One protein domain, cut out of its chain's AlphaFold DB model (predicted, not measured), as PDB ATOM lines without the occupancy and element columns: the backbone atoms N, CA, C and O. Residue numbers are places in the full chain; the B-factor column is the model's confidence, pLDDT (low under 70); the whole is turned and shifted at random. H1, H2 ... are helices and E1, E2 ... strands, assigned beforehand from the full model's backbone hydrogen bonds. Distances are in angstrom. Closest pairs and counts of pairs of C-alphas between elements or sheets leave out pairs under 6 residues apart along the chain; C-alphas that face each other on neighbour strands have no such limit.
ATOM      1  N   VAL A 414     230.359 208.572 282.058       80.12
ATOM      2  CA  VAL A 414     229.781 208.631 283.405       80.12
ATOM      3  C   VAL A 414     229.581 207.209 283.908       80.12
ATOM      4  O   VAL A 414     229.138 206.327 283.175       80.12
ATOM      5  N   LYS A 415     229.891 206.968 285.187       73.19
ATOM      6  CA  LYS A 415     229.557 205.701 285.845       73.19
ATOM      7  C   LYS A 415     228.057 205.647 286.101       73.19
ATOM      8  O   LYS A 415     227.580 205.993 287.176       73.19
ATOM      9  N   ILE A 416     227.325 205.234 285.080       67.44
ATOM     10  CA  ILE A 416     225.919 204.889 285.190       67.44
ATOM     11  C   ILE A 416     225.881 203.420 285.613       67.44
ATOM     12  O   ILE A 416     225.928 202.524 284.773       67.44
ATOM     13  N   ASP A 417     225.849 203.147 286.921       62.25
ATOM     14  CA  ASP A 417     225.580 201.782 287.373       62.25
ATOM     15  C   ASP A 417     224.195 201.387 286.836       62.25
ATOM     16  O   ASP A 417     223.204 202.064 287.116       62.25
ATOM     17  N   GLU A 418     224.100 200.309 286.051       51.38
ATOM     18  CA  GLU A 418     222.846 199.915 285.381       51.38
ATOM     19  C   GLU A 418     221.670 199.814 286.372       51.38
ATOM     20  O   GLU A 418     220.538 200.187 286.065       51.38
ATOM     21  N   ALA A 419     221.942 199.381 287.605       46.50
ATOM     22  CA  ALA A 419     220.950 199.313 288.675       46.50
ATOM     23  C   ALA A 419     220.409 200.692 289.108       46.50
ATOM     24  O   ALA A 419     219.243 200.784 289.491       46.50
ATOM     25  N   ILE A 420     221.232 201.744 289.045       58.91
ATOM     26  CA  ILE A 420     220.840 203.130 289.333       58.91
ATOM     27  C   ILE A 420     219.992 203.662 288.176       58.91
ATOM     28  O   ILE A 420     218.890 204.149 288.408       58.91
ATOM     29  N   ALA A 421     220.427 203.463 286.928       62.59
ATOM     30  CA  ALA A 421     219.703 203.934 285.745       62.59
ATOM     31  C   ALA A 421     218.271 203.387 285.670       62.59
ATOM     32  O   ALA A 421     217.324 204.147 285.490       62.59
ATOM     33  N   HIS A 422     218.088 202.078 285.879       60.41
ATOM     34  CA  HIS A 422     216.761 201.454 285.835       60.41
ATOM     35  C   HIS A 422     215.854 201.830 287.007       60.41
ATOM     36  O   HIS A 422     214.643 201.657 286.916       60.41
ATOM     37  N   ARG A 423     216.423 202.323 288.111       69.56
ATOM     38  CA  ARG A 423     215.648 202.890 289.221       69.56
ATOM     39  C   ARG A 423     215.348 204.371 289.008       69.56
ATOM     40  O   ARG A 423     214.336 204.840 289.522       69.56
ATOM     41  N   CYS A 424     216.186 205.071 288.242       81.50
ATOM     42  CA  CYS A 424     215.983 206.470 287.888       81.50
ATOM     43  C   CYS A 424     215.032 206.652 286.695       81.50
ATOM     44  O   CYS A 424     214.326 207.651 286.645       81.50
ATOM     45  N   ILE A 425     214.959 205.707 285.755       84.12
ATOM     46  CA  ILE A 425     214.078 205.792 284.580       84.12
ATOM     47  C   ILE A 425     212.743 205.096 284.874       84.12
ATOM     48  O   ILE A 425     212.682 203.879 285.046       84.12
ATOM     49  N   GLN A 426     211.662 205.868 284.893       85.56
ATOM     50  CA  GLN A 426     210.290 205.396 285.060       85.56
ATOM     51  C   GLN A 426     209.582 205.415 283.707       85.56
ATOM     52  O   GLN A 426     209.225 206.478 283.211       85.56
ATOM     53  N   LEU A 427     209.388 204.241 283.107       83.31
ATOM     54  CA  LEU A 427     208.642 204.105 281.854       83.31
ATOM     55  C   LEU A 427     207.137 204.175 282.119       83.31
ATOM     56  O   LEU A 427     206.640 203.529 283.046       83.31
ATOM     57  N   LEU A 428     206.412 204.903 281.274       83.69
ATOM     58  CA  LEU A 428     204.956 204.887 281.267       83.69
ATOM     59  C   LEU A 428     204.463 203.752 280.358       83.69
ATOM     60  O   LEU A 428     205.011 203.540 279.275       83.69
ATOM     61  N   PRO A 429     203.459 202.971 280.794       77.62
ATOM     62  CA  PRO A 429     202.931 201.880 279.993       77.62
ATOM     63  C   PRO A 429     202.222 202.435 278.758       77.62
ATOM     64  O   PRO A 429     201.347 203.290 278.870       77.62
ATOM     65  N   VAL A 430     202.572 201.896 277.594       81.44
ATOM     66  CA  VAL A 430     201.978 202.254 276.306       81.44
ATOM     67  C   VAL A 430     201.432 200.994 275.641       81.44
ATOM     68  O   VAL A 430     202.126 199.974 275.565       81.44
ATOM     69  N   LYS A 431     200.188 201.046 275.154       84.38
ATOM     70  CA  LYS A 431     199.572 199.938 274.410       84.38
ATOM     71  C   LYS A 431     199.915 200.010 272.922       84.38
ATOM     72  O   LYS A 431     200.043 201.090 272.352       84.38
ATOM     73  N   GLY A 432     199.976 198.853 272.260       80.25
ATOM     74  CA  GLY A 432     200.250 198.776 270.817       80.25
ATOM     75  C   GLY A 432     199.251 199.569 269.964       80.25
ATOM     76  O   GLY A 432     199.651 200.248 269.026       80.25
ATOM     77  N   GLU A 433     197.968 199.568 270.333       81.75
ATOM     78  CA  GLU A 433     196.920 200.356 269.659       81.75
ATOM     79  C   GLU A 433     197.161 201.872 269.758       81.75
ATOM     80  O   GLU A 433     196.882 202.616 268.817       81.75
ATOM     81  N   GLU A 434     197.719 202.336 270.879       82.12
ATOM     82  CA  GLU A 434     198.061 203.743 271.083       82.12
ATOM     83  C   GLU A 434     199.258 204.141 270.214       82.12
ATOM     84  O   GLU A 434     199.200 205.187 269.570       82.12
ATOM     85  N   LEU A 435     200.276 203.274 270.105       80.62
ATOM     86  CA  LEU A 435     201.424 203.470 269.205       80.62
ATOM     87  C   LEU A 435     201.001 203.562 267.741       80.62
ATOM     88  O   LEU A 435     201.408 204.487 267.046       80.62
ATOM     89  N   ILE A 436     200.156 202.635 267.282       81.31
ATOM     90  CA  ILE A 436     199.638 202.616 265.903       81.31
ATOM     91  C   ILE A 436     198.936 203.941 265.585       81.31
ATOM     92  O   ILE A 436     199.164 204.531 264.526       81.31
ATOM     93  N   ARG A 437     198.121 204.434 266.527       80.94
ATOM     94  CA  ARG A 437     197.424 205.717 266.403       80.94
ATOM     95  C   ARG A 437     198.392 206.902 266.374       80.94
ATOM     96  O   ARG A 437     198.188 207.808 265.577       80.94
ATOM     97  N   TRP A 438     199.420 206.915 267.224       77.69
ATOM     98  CA  TRP A 438     200.373 208.029 267.299       77.69
ATOM     99  C   TRP A 438     201.319 208.102 266.104       77.69
ATOM    100  O   TRP A 438     201.613 209.196 265.646       77.69
ATOM    101  N   VAL A 439     201.764 206.962 265.570       74.00
ATOM    102  CA  VAL A 439     202.673 206.912 264.409       74.00
ATOM    103  C   VAL A 439     201.906 207.054 263.078       74.00
ATOM    104  O   VAL A 439     202.506 207.174 262.011       74.00
ATOM    105  N   GLY A 440     200.567 207.088 263.121       65.44
ATOM    106  CA  GLY A 440     199.720 207.388 261.967       65.44
ATOM    107  C   GLY A 440     199.645 206.247 260.953       65.44
ATOM    108  O   GLY A 440     199.927 206.447 259.773       65.44
ATOM    109  N   ALA A 441     199.312 205.030 261.393       55.28
ATOM    110  CA  ALA A 441     198.940 203.948 260.482       55.28
ATOM    111  C   ALA A 441     197.413 203.933 260.287       55.28
ATOM    112  O   ALA A 441     196.671 203.713 261.246       55.28
ATOM    113  N   GLU A 442     196.928 204.151 259.058       50.00
ATOM    114  CA  GLU A 442     195.516 203.903 258.763       50.00
ATOM    115  C   GLU A 442     195.204 202.402 258.936       50.00
ATOM    116  O   GLU A 442     195.903 201.558 258.364       50.00
ATOM    117  N   PRO A 443     194.145 202.021 259.680       43.72
ATOM    118  CA  PRO A 443     193.782 200.615 259.891       43.72
ATOM    119  C   PRO A 443     193.416 199.856 258.600       43.72
ATOM    120  O   PRO A 443     193.343 198.624 258.598       43.72
ATOM    121  N   THR A 444     193.151 200.584 257.513       42.59
ATOM    122  CA  THR A 444     192.532 200.106 256.271       42.59
ATOM    123  C   THR A 444     193.520 199.652 255.193       42.59
ATOM    124  O   THR A 444     193.140 198.847 254.343       42.59
ATOM    125  N   VAL A 453     209.024 206.863 257.152       65.06
ATOM    126  CA  VAL A 453     209.031 208.209 257.746       65.06
ATOM    127  C   VAL A 453     207.752 208.452 258.557       65.06
ATOM    128  O   VAL A 453     206.674 207.956 258.207       65.06
ATOM    129  N   ILE A 454     207.861 209.191 259.663       73.06
ATOM    130  CA  ILE A 454     206.732 209.640 260.494       73.06
ATOM    131  C   ILE A 454     206.320 211.035 260.018       73.06
ATOM    132  O   ILE A 454     207.187 211.866 259.771       73.06
ATOM    133  N   SER A 455     205.019 211.296 259.858       77.56
ATOM    134  CA  SER A 455     204.571 212.613 259.391       77.56
ATOM    135  C   SER A 455     204.775 213.691 260.460       77.56
ATOM    136  O   SER A 455     204.703 213.414 261.660       77.56
ATOM    137  N   GLU A 456     204.979 214.937 260.037       80.19
ATOM    138  CA  GLU A 456     205.136 216.066 260.962       80.19
ATOM    139  C   GLU A 456     203.878 216.303 261.815       80.19
ATOM    140  O   GLU A 456     203.969 216.701 262.976       80.19
ATOM    141  N   GLU A 457     202.682 215.985 261.309       79.06
ATOM    142  CA  GLU A 457     201.448 216.023 262.103       79.06
ATOM    143  C   GLU A 457     201.470 214.993 263.239       79.06
ATOM    144  O   GLU A 457     201.054 215.296 264.362       79.06
ATOM    145  N   ALA A 458     201.971 213.785 262.962       78.38
ATOM    146  CA  ALA A 458     202.124 212.729 263.956       78.38
ATOM    147  C   ALA A 458     203.188 213.095 265.005       78.38
ATOM    148  O   ALA A 458     202.957 212.911 266.203       78.38
ATOM    149  N   LEU A 459     204.307 213.695 264.584       83.81
ATOM    150  CA  LEU A 459     205.348 214.194 265.490       83.81
ATOM    151  C   LEU A 459     204.827 215.323 266.393       83.81
ATOM    152  O   LEU A 459     204.998 215.258 267.608       83.81
ATOM    153  N   LYS A 460     204.081 216.292 265.848       84.19
ATOM    154  CA  LYS A 460     203.433 217.350 266.648       84.19
ATOM    155  C   LYS A 460     202.409 216.808 267.642       84.19
ATOM    156  O   LYS A 460     202.276 217.326 268.749       84.19
ATOM    157  N   ALA A 461     201.655 215.772 267.272       82.19
ATOM    158  CA  ALA A 461     200.739 215.118 268.204       82.19
ATOM    159  C   ALA A 461     201.498 214.410 269.343       82.19
ATOM    160  O   ALA A 461     201.044 214.424 270.491       82.19
ATOM    161  N   ALA A 462     202.662 213.835 269.033       86.06
ATOM    162  CA  ALA A 462     203.524 213.132 269.973       86.06
ATOM    163  C   ALA A 462     204.206 214.052 271.007       86.06
ATOM    164  O   ALA A 462     204.476 213.600 272.119       86.06
ATOM    165  N   GLU A 463     204.396 215.345 270.721       87.44
ATOM    166  CA  GLU A 463     204.964 216.323 271.672       87.44
ATOM    167  C   GLU A 463     204.172 216.448 272.983       87.44
ATOM    168  O   GLU A 463     204.700 216.875 274.007       87.44
ATOM    169  N   LYS A 464     202.885 216.087 272.977       86.50
ATOM    170  CA  LYS A 464     202.014 216.161 274.162       86.50
ATOM    171  C   LYS A 464     202.010 214.876 274.989       86.50
ATOM    172  O   LYS A 464     201.334 214.822 276.015       86.50
ATOM    173  N   VAL A 465     202.704 213.836 274.532       88.38
ATOM    174  CA  VAL A 465     202.670 212.504 275.135       88.38
ATOM    175  C   VAL A 465     203.966 212.266 275.898       88.38
ATOM    176  O   VAL A 465     205.028 212.094 275.305       88.38
ATOM    177  N   GLU A 466     203.873 212.227 277.224       90.88
ATOM    178  CA  GLU A 466     204.964 211.771 278.083       90.88
ATOM    179  C   GLU A 466     205.020 210.240 278.081       90.88
ATOM    180  O   GLU A 466     203.992 209.571 278.193       90.88
ATOM    181  N   ILE A 467     206.226 209.684 277.950       89.81
ATOM    182  CA  ILE A 467     206.448 208.232 277.823       89.81
ATOM    183  C   ILE A 467     207.458 207.689 278.829       89.81
ATOM    184  O   ILE A 467     207.458 206.493 279.127       89.81
ATOM    185  N   ALA A 468     208.293 208.554 279.401       88.94
ATOM    186  CA  ALA A 468     209.119 208.214 280.545       88.94
ATOM    187  C   ALA A 468     209.451 209.453 281.377       88.94
ATOM    188  O   ALA A 468     209.501 210.564 280.861       88.94
ATOM    189  N   ALA A 469     209.749 209.243 282.653       89.44
ATOM    190  CA  ALA A 469     210.302 210.259 283.534       89.44
ATOM    191  C   ALA A 469     211.646 209.785 284.094       89.44
ATOM    192  O   ALA A 469     211.797 208.628 284.487       89.44
ATOM    193  N   ILE A 470     212.617 210.687 284.173       88.69
ATOM    194  CA  ILE A 470     213.911 210.453 284.810       88.69
ATOM    195  C   ILE A 470     213.873 211.122 286.181       88.69
ATOM    196  O   ILE A 470     213.735 212.339 286.295       88.69
ATOM    197  N   ARG A 471     213.983 210.316 287.235       87.62
ATOM    198  CA  ARG A 471     214.000 210.733 288.638       87.62
ATOM    199  C   ARG A 471     215.210 210.123 289.329       87.62
ATOM    200  O   ARG A 471     215.154 208.997 289.808       87.62
ATOM    201  N   CYS A 472     216.297 210.878 289.390       78.69
ATOM    202  CA  CYS A 472     217.541 210.459 290.030       78.69
ATOM    203  C   CYS A 472     217.900 211.447 291.139       78.69
ATOM    204  O   CYS A 472     217.659 212.642 290.981       78.69
ATOM    205  N   GLN A 473     218.482 210.996 292.254       76.56
ATOM    206  CA  GLN A 473     218.966 211.941 293.274       76.56
ATOM    207  C   GLN A 473     220.126 212.781 292.725       76.56
ATOM    208  O   GLN A 473     220.355 213.912 293.145       76.56
ATOM    209  N   GLU A 474     220.835 212.238 291.745       75.31
ATOM    210  CA  GLU A 474     222.044 212.737 291.113       75.31
ATOM    211  C   GLU A 474     221.761 213.531 289.828       75.31
ATOM    212  O   GLU A 474     222.699 213.938 289.157       75.31
ATOM    213  N   SER A 475     220.501 213.819 289.484       79.50
ATOM    214  CA  SER A 475     220.162 214.666 288.332       79.50
ATOM    215  C   SER A 475     218.855 215.431 288.554       79.50
ATOM    216  O   SER A 475     218.064 215.073 289.426       79.50
ATOM    217  N   ALA A 476     218.632 216.509 287.802       80.81
ATOM    218  CA  ALA A 476     217.344 217.195 287.814       80.81
ATOM    219  C   ALA A 476     216.254 216.268 287.237       80.81
ATOM    220  O   ALA A 476     216.546 215.495 286.321       80.81
ATOM    221  N   PRO A 477     215.006 216.318 287.738       86.75
ATOM    222  CA  PRO A 477     213.913 215.573 287.132       86.75
ATOM    223  C   PRO A 477     213.722 215.971 285.666       86.75
ATOM    224  O   PRO A 477     213.656 217.158 285.352       86.75
ATOM    225  N   GLN A 478     213.606 214.985 284.780       89.44
ATOM    226  CA  GLN A 478     213.369 215.203 283.352       89.44
ATOM    227  C   GLN A 478     212.169 214.382 282.886       89.44
ATOM    228  O   GLN A 478     211.937 213.273 283.369       89.44
ATOM    229  N   SER A 479     211.425 214.924 281.928       91.69
ATOM    230  CA  SER A 479     210.329 214.241 281.243       91.69
ATOM    231  C   SER A 479     210.762 213.912 279.815       91.69
ATOM    232  O   SER A 479     211.374 214.751 279.152       91.69
ATOM    233  N   ILE A 480     210.482 212.690 279.368       91.38
ATOM    234  CA  ILE A 480     210.780 212.194 278.024       91.38
ATOM    235  C   ILE A 480     209.474 212.089 277.256       91.38
ATOM    236  O   ILE A 480     208.537 211.399 277.680       91.38
ATOM    237  N   ARG A 481     209.434 212.766 276.113       92.62
ATOM    238  CA  ARG A 481     208.256 212.857 275.258       92.62
ATOM    239  C   ARG A 481     208.348 211.890 274.085       92.62
ATOM    240  O   ARG A 481     209.434 211.461 273.694       92.62
ATOM    241  N   LEU A 482     207.196 211.547 273.522       89.44
ATOM    242  CA  LEU A 482     207.106 210.597 272.421       89.44
ATOM    243  C   LEU A 482     207.786 211.110 271.148       89.44
ATOM    244  O   LEU A 482     208.481 210.332 270.503       89.44
ATOM    245  N   ASP A 483     207.643 212.397 270.814       88.31
ATOM    246  CA  ASP A 483     208.263 213.008 269.626       88.31
ATOM    247  C   ASP A 483     209.776 212.777 269.600       88.31
ATOM    248  O   ASP A 483     210.335 212.379 268.584       88.31
ATOM    249  N   GLN A 484     210.418 212.935 270.754       88.56
ATOM    250  CA  GLN A 484     211.858 212.791 270.909       88.56
ATOM    251  C   GLN A 484     212.336 211.367 270.602       88.56
ATOM    252  O   GLN A 484     213.320 211.165 269.894       88.56
ATOM    253  N   VAL A 485     211.605 210.366 271.093       86.50
ATOM    254  CA  VAL A 485     211.926 208.956 270.842       86.50
ATOM    255  C   VAL A 485     211.638 208.574 269.393       86.50
ATOM    256  O   VAL A 485     212.413 207.828 268.799       86.50
ATOM    257  N   LEU A 486     210.567 209.110 268.805       84.56
ATOM    258  CA  LEU A 486     210.214 208.878 267.406       84.56
ATOM    259  C   LEU A 486     211.231 209.491 266.432       84.56
ATOM    260  O   LEU A 486     211.598 208.820 265.474       84.56
ATOM    261  N   ARG A 487     211.736 210.702 266.700       82.44
ATOM    262  CA  ARG A 487     212.799 211.352 265.907       82.44
ATOM    263  C   ARG A 487     214.137 210.615 265.988       82.44
ATOM    264  O   ARG A 487     214.893 210.583 265.027       82.44
ATOM    265  N   SER A 488     214.406 209.951 267.114       75.38
ATOM    266  CA  SER A 488     215.613 209.126 267.285       75.38
ATOM    267  C   SER A 488     215.543 207.735 266.632       75.38
ATOM    268  O   SER A 488     216.518 206.981 266.677       75.38
ATOM    269  N   ALA A 489     214.387 207.347 266.083       71.25
ATOM    270  CA  ALA A 489     214.152 206.004 265.565       71.25
ATOM    271  C   ALA A 489     214.519 205.891 264.079       71.25
ATOM    272  O   ALA A 489     214.066 206.686 263.263       71.25
ATOM    273  N   ASP A 490     215.273 204.851 263.720       66.81
ATOM    274  CA  ASP A 490     215.542 204.521 262.315       66.81
ATOM    275  C   ASP A 490     214.281 204.004 261.582       66.81
ATOM    276  O   ASP A 490     213.297 203.581 262.198       66.81
ATOM    277  N   GLU A 491     214.302 203.994 260.245       65.31
ATOM    278  CA  GLU A 491     213.156 203.562 259.422       65.31
ATOM    279  C   GLU A 491     212.673 202.143 259.763       65.31
ATOM    280  O   GLU A 491     211.472 201.850 259.737       65.31
ATOM    281  N   ALA A 492     213.597 201.239 260.106       62.28
ATOM    282  CA  ALA A 492     213.266 199.866 260.465       62.28
ATOM    283  C   ALA A 492     212.482 199.811 261.782       62.28
ATOM    284  O   ALA A 492     211.510 199.057 261.900       62.28
ATOM    285  N   ALA A 493     212.871 200.621 262.760       66.25
ATOM    286  CA  ALA A 493     212.162 200.798 264.007       66.25
ATOM    287  C   ALA A 493     210.793 201.443 263.777       66.25
ATOM    288  O   ALA A 493     209.804 200.919 264.289       66.25
ATOM    289  N   VAL A 494     210.688 202.487 262.946       73.00
ATOM    290  CA  VAL A 494     209.398 203.117 262.601       73.00
ATOM    291  C   VAL A 494     208.416 202.094 262.019       73.00
ATOM    292  O   VAL A 494     207.254 202.040 262.431       73.00
ATOM    293  N   LEU A 495     208.874 201.213 261.123       72.94
ATOM    294  CA  LEU A 495     208.041 200.141 260.563       72.94
ATOM    295  C   LEU A 495     207.541 199.150 261.627       72.94
ATOM    296  O   LEU A 495     206.413 198.663 261.522       72.94
ATOM    297  N   LYS A 496     208.348 198.852 262.656       72.38
ATOM    298  CA  LYS A 496     207.923 198.029 263.803       72.38
ATOM    299  C   LYS A 496     206.910 198.781 264.677       72.38
ATOM    300  O   LYS A 496     205.873 198.218 265.028       72.38
ATOM    301  N   LEU A 497     207.140 200.066 264.955       80.25
ATOM    302  CA  LEU A 497     206.232 200.906 265.747       80.25
ATOM    303  C   LEU A 497     204.851 201.057 265.088       80.25
ATOM    304  O   LEU A 497     203.833 200.938 265.768       80.25
ATOM    305  N   ARG A 498     204.794 201.197 263.754       79.50
ATOM    306  CA  ARG A 498     203.538 201.208 262.973       79.50
ATOM    307  C   ARG A 498     202.736 199.904 263.076       79.50
ATOM    308  O   ARG A 498     201.548 199.898 262.774       79.50
ATOM    309  N   ARG A 499     203.364 198.802 263.503       79.25
ATOM    310  CA  ARG A 499     202.710 197.506 263.774       79.25
ATOM    311  C   ARG A 499     202.313 197.337 265.244       79.25
ATOM    312  O   ARG A 499     201.842 196.268 265.618       79.25
ATOM    313  N   GLY A 500     202.502 198.368 266.067       78.50
ATOM    314  CA  GLY A 500     202.200 198.334 267.496       78.50
ATOM    315  C   GLY A 500     203.218 197.548 268.322       78.50
ATOM    316  O   GLY A 500     202.862 197.052 269.389       78.50
ATOM    317  N   ASP A 501     204.460 197.412 267.843       78.69
ATOM    318  CA  ASP A 501     205.535 196.737 268.574       78.69
ATOM    319  C   ASP A 501     205.972 197.554 269.806       78.69
ATOM    320  O   ASP A 501     206.794 198.474 269.733       78.69
ATOM    321  N   THR A 502     205.410 197.192 270.960       79.38
ATOM    322  CA  THR A 502     205.709 197.815 272.254       79.38
ATOM    323  C   THR A 502     207.098 197.458 272.789       79.38
ATOM    324  O   THR A 502     207.629 198.195 273.622       79.38
ATOM    325  N   GLU A 503     207.722 196.375 272.314       72.25
ATOM    326  CA  GLU A 503     209.075 195.979 272.717       72.25
ATOM    327  C   GLU A 503     210.111 196.903 272.074       72.25
ATOM    328  O   GLU A 503     210.956 197.475 272.773       72.25
ATOM    329  N   THR A 504     209.992 197.133 270.762       71.00
ATOM    330  CA  THR A 504     210.824 198.115 270.053       71.00
ATOM    331  C   THR A 504     210.655 199.512 270.653       71.00
ATOM    332  O   THR A 504     211.649 200.193 270.906       71.00
ATOM    333  N   PHE A 505     209.418 199.911 270.957       80.38
ATOM    334  CA  PHE A 505     209.124 201.194 271.594       80.38
ATOM    335  C   PHE A 505     209.790 201.357 272.970       80.38
ATOM    336  O   PHE A 505     210.481 202.348 273.225       80.38
ATOM    337  N   GLY A 506     209.626 200.368 273.854       74.25
ATOM    338  CA  GLY A 506     210.233 200.392 275.183       74.25
ATOM    339  C   GLY A 506     211.760 200.456 275.117       74.25
ATOM    340  O   GLY A 506     212.380 201.195 275.884       74.25
ATOM    341  N   ARG A 507     212.372 199.744 274.160       72.00
ATOM    342  CA  ARG A 507     213.823 199.773 273.927       72.00
ATOM    343  C   ARG A 507     214.314 201.173 273.561       72.00
ATOM    344  O   ARG A 507     215.234 201.666 274.209       72.00
ATOM    345  N   LEU A 508     213.706 201.806 272.557       73.31
ATOM    346  CA  LEU A 508     214.091 203.153 272.119       73.31
ATOM    347  C   LEU A 508     213.930 204.172 273.249       73.31
ATOM    348  O   LEU A 508     214.826 204.975 273.493       73.31
ATOM    349  N   THR A 509     212.836 204.064 274.004       81.81
ATOM    350  CA  THR A 509     212.558 204.947 275.143       81.81
ATOM    351  C   THR A 509     213.637 204.850 276.220       81.81
ATOM    352  O   THR A 509     214.090 205.870 276.734       81.81
ATOM    353  N   VAL A 510     214.093 203.637 276.554       77.88
ATOM    354  CA  VAL A 510     215.166 203.439 277.542       77.88
ATOM    355  C   VAL A 510     216.502 203.979 277.041       77.88
ATOM    356  O   VAL A 510     217.220 204.594 277.828       77.88
ATOM    357  N   ILE A 511     216.842 203.753 275.768       73.00
ATOM    358  CA  ILE A 511     218.087 204.265 275.174       73.00
ATOM    359  C   ILE A 511     218.096 205.791 275.255       73.00
ATOM    360  O   ILE A 511     219.004 206.361 275.854       73.00
ATOM    361  N   TYR A 512     217.037 206.433 274.760       82.75
ATOM    362  CA  TYR A 512     216.907 207.885 274.787       82.75
ATOM    363  C   TYR A 512     216.954 208.440 276.222       82.75
ATOM    364  O   TYR A 512     217.730 209.345 276.526       82.75
ATOM    365  N   ALA A 513     216.184 207.852 277.146       84.31
ATOM    366  CA  ALA A 513     216.168 208.274 278.545       84.31
ATOM    367  C   ALA A 513     217.530 208.097 279.237       84.31
ATOM    368  O   ALA A 513     217.897 208.892 280.102       84.31
ATOM    369  N   ARG A 514     218.307 207.074 278.866       84.44
ATOM    370  CA  ARG A 514     219.653 206.867 279.407       84.44
ATOM    371  C   ARG A 514     220.624 207.941 278.924       84.44
ATOM    372  O   ARG A 514     221.360 208.458 279.761       84.44
ATOM    373  N   THR A 515     220.602 208.306 277.643       85.81
ATOM    374  CA  THR A 515     221.417 209.417 277.120       85.81
ATOM    375  C   THR A 515     221.080 210.717 277.854       85.81
ATOM    376  O   THR A 515     221.970 211.404 278.346       85.81
ATOM    377  N   ARG A 516     219.790 211.011 278.061       90.00
ATOM    378  CA  ARG A 516     219.350 212.207 278.804       90.00
ATOM    379  C   ARG A 516     219.770 212.196 280.280       90.00
ATOM    380  O   ARG A 516     220.183 213.223 280.817       90.00
ATOM    381  N   LEU A 517     219.738 211.029 280.931       88.06
ATOM    382  CA  LEU A 517     220.287 210.860 282.281       88.06
ATOM    383  C   LEU A 517     221.804 211.103 282.301       88.06
ATOM    384  O   LEU A 517     222.302 211.730 283.233       88.06
ATOM    385  N   HIS A 518     222.535 210.632 281.288       88.44
ATOM    386  CA  HIS A 518     223.975 210.857 281.154       88.44
ATOM    387  C   HIS A 518     224.305 212.346 281.085       88.44
ATOM    388  O   HIS A 518     225.107 212.830 281.884       88.44
ATOM    389  N   GLU A 519     223.643 213.079 280.193       91.00
ATOM    390  CA  GLU A 519     223.764 214.537 280.086       91.00
ATOM    391  C   GLU A 519     223.456 215.211 281.424       91.00
ATOM    392  O   GLU A 519     224.253 215.994 281.938       91.00
ATOM    393  N   GLY A 520     222.331 214.843 282.046       90.00
ATOM    394  CA  GLY A 520     221.914 215.401 283.326       90.00
ATOM    395  C   GLY A 520     222.908 215.140 284.464       90.00
ATOM    396  O   GLY A 520     223.011 215.958 285.381       90.00
ATOM    397  N   LEU A 521     223.639 214.022 284.431       89.19
ATOM    398  CA  LEU A 521     224.713 213.725 285.382       89.19
ATOM    399  C   LEU A 521     225.957 214.575 285.104       89.19
ATOM    400  O   LEU A 521     226.553 215.087 286.051       89.19
ATOM    401  N   LEU A 522     226.340 214.757 283.835       91.25
ATOM    402  CA  LEU A 522     227.473 215.607 283.449       91.25
ATOM    403  C   LEU A 522     227.243 217.072 283.827       91.25
ATOM    404  O   LEU A 522     228.146 217.683 284.405       91.25
ATOM    405  N   LEU A 523     226.034 217.585 283.580       91.38
ATOM    406  CA  LEU A 523     225.612 218.934 283.961       91.38
ATOM    407  C   LEU A 523     225.674 219.123 285.481       91.38
ATOM    408  O   LEU A 523     226.274 220.074 285.976       91.38
ATOM    409  N   LYS A 524     225.124 218.178 286.261       88.06
ATOM    410  CA  LYS A 524     225.165 218.269 287.732       88.06
ATOM    411  C   LYS A 524     226.589 218.188 288.287       88.06
ATOM    412  O   LYS A 524     226.897 218.848 289.277       88.06
ATOM    413  N   GLN A 525     227.447 217.380 287.667       89.00
ATOM    414  CA  GLN A 525     228.861 217.260 288.031       89.00
ATOM    415  C   GLN A 525     229.703 218.454 287.551       89.00
ATOM    416  O   GLN A 525     230.902 218.462 287.815       89.00
ATOM    417  N   GLN A 526     229.108 219.424 286.837       90.62
ATOM    418  CA  GLN A 526     229.799 220.552 286.194       90.62
ATOM    419  C   GLN A 526     230.948 220.100 285.280       90.62
ATOM    420  O   GLN A 526     231.917 220.820 285.047       90.62
ATOM    421  N   ARG A 527     230.854 218.868 284.768       92.38
ATOM    422  CA  ARG A 527     231.826 218.331 283.815       92.38
ATOM    423  C   ARG A 527     231.581 218.930 282.445       92.38
ATOM    424  O   ARG A 527     232.547 219.308 281.795       92.38
ATOM    425  N   LEU A 528     230.314 219.057 282.061       94.25
ATOM    426  CA  LEU A 528     229.865 219.775 280.874       94.25
ATOM    427  C   LEU A 528     228.814 220.823 281.255       94.25
ATOM    428  O   LEU A 528     228.156 220.668 282.286       94.25
TER     429      LEU A 528
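This is residues 414 to 444 and 453 to 528 of the 750 residues of an uncharacterized protein of gamma proteobacterium HdN1 (UniProt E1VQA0). One long helix, H6, runs slantwise over one face of a small three-stranded sheet, making two layers, and four short helices, H2 to H5, cluster where H6 begins. The printed part has 107 residues, with six named helices and three named strands in the order H1 E1 H2 H3 E2 E3 H4 H5 H6. The antiparallel sheet runs E1 E2 E3, and the class is mostly helix. The whole is compact, with a radius of gyration of the C-alphas of 14.7 A, and a rod spanning 51 by 24 by 22 A.

H1, residues 418 to 424, only grazes the sheet. E1, residues 425 to 427, is antiparallel to E2, residues 466 to 470; N 426 and O 469, at 2.8 A, are within hydrogen-bond range. H2, residues 432 to 439, touches H3, residues 456 to 462, closest at the C-alphas of Val 439 and Ala 458, 5.9 A apart. E2 and E3, residues 478 to 481, form a hairpin, with N 470 and O 478 at 2.8 A. H4, residues 482 to 487, touches H3, the closest C-alphas, of Ala 462 and Asp 483, being 4.8 A apart. H5, residues 491 to 497, touches H2, the closest C-alphas, of Leu 435 and Leu 497, being 6.5 A apart. H6, residues 502 to 524, is over E2 at a height over the sheet of 8.2 A. In each helix every O i to N i+4 pair is within hydrogen-bond range.

H1 begins at C-alpha 418 (222.846, 199.915, 285.381). H6 is 32.2 A long and ends at C-alpha 524 (225.165, 218.269, 287.732).

Residues 445 to 452 are not printed; C-alphas 444 and 453 are 18.4 A apart. Of the links printed whole, none is long. Residues 416 to 423, 440 to 444, 453 and 490 to 493 have pLDDT under 70.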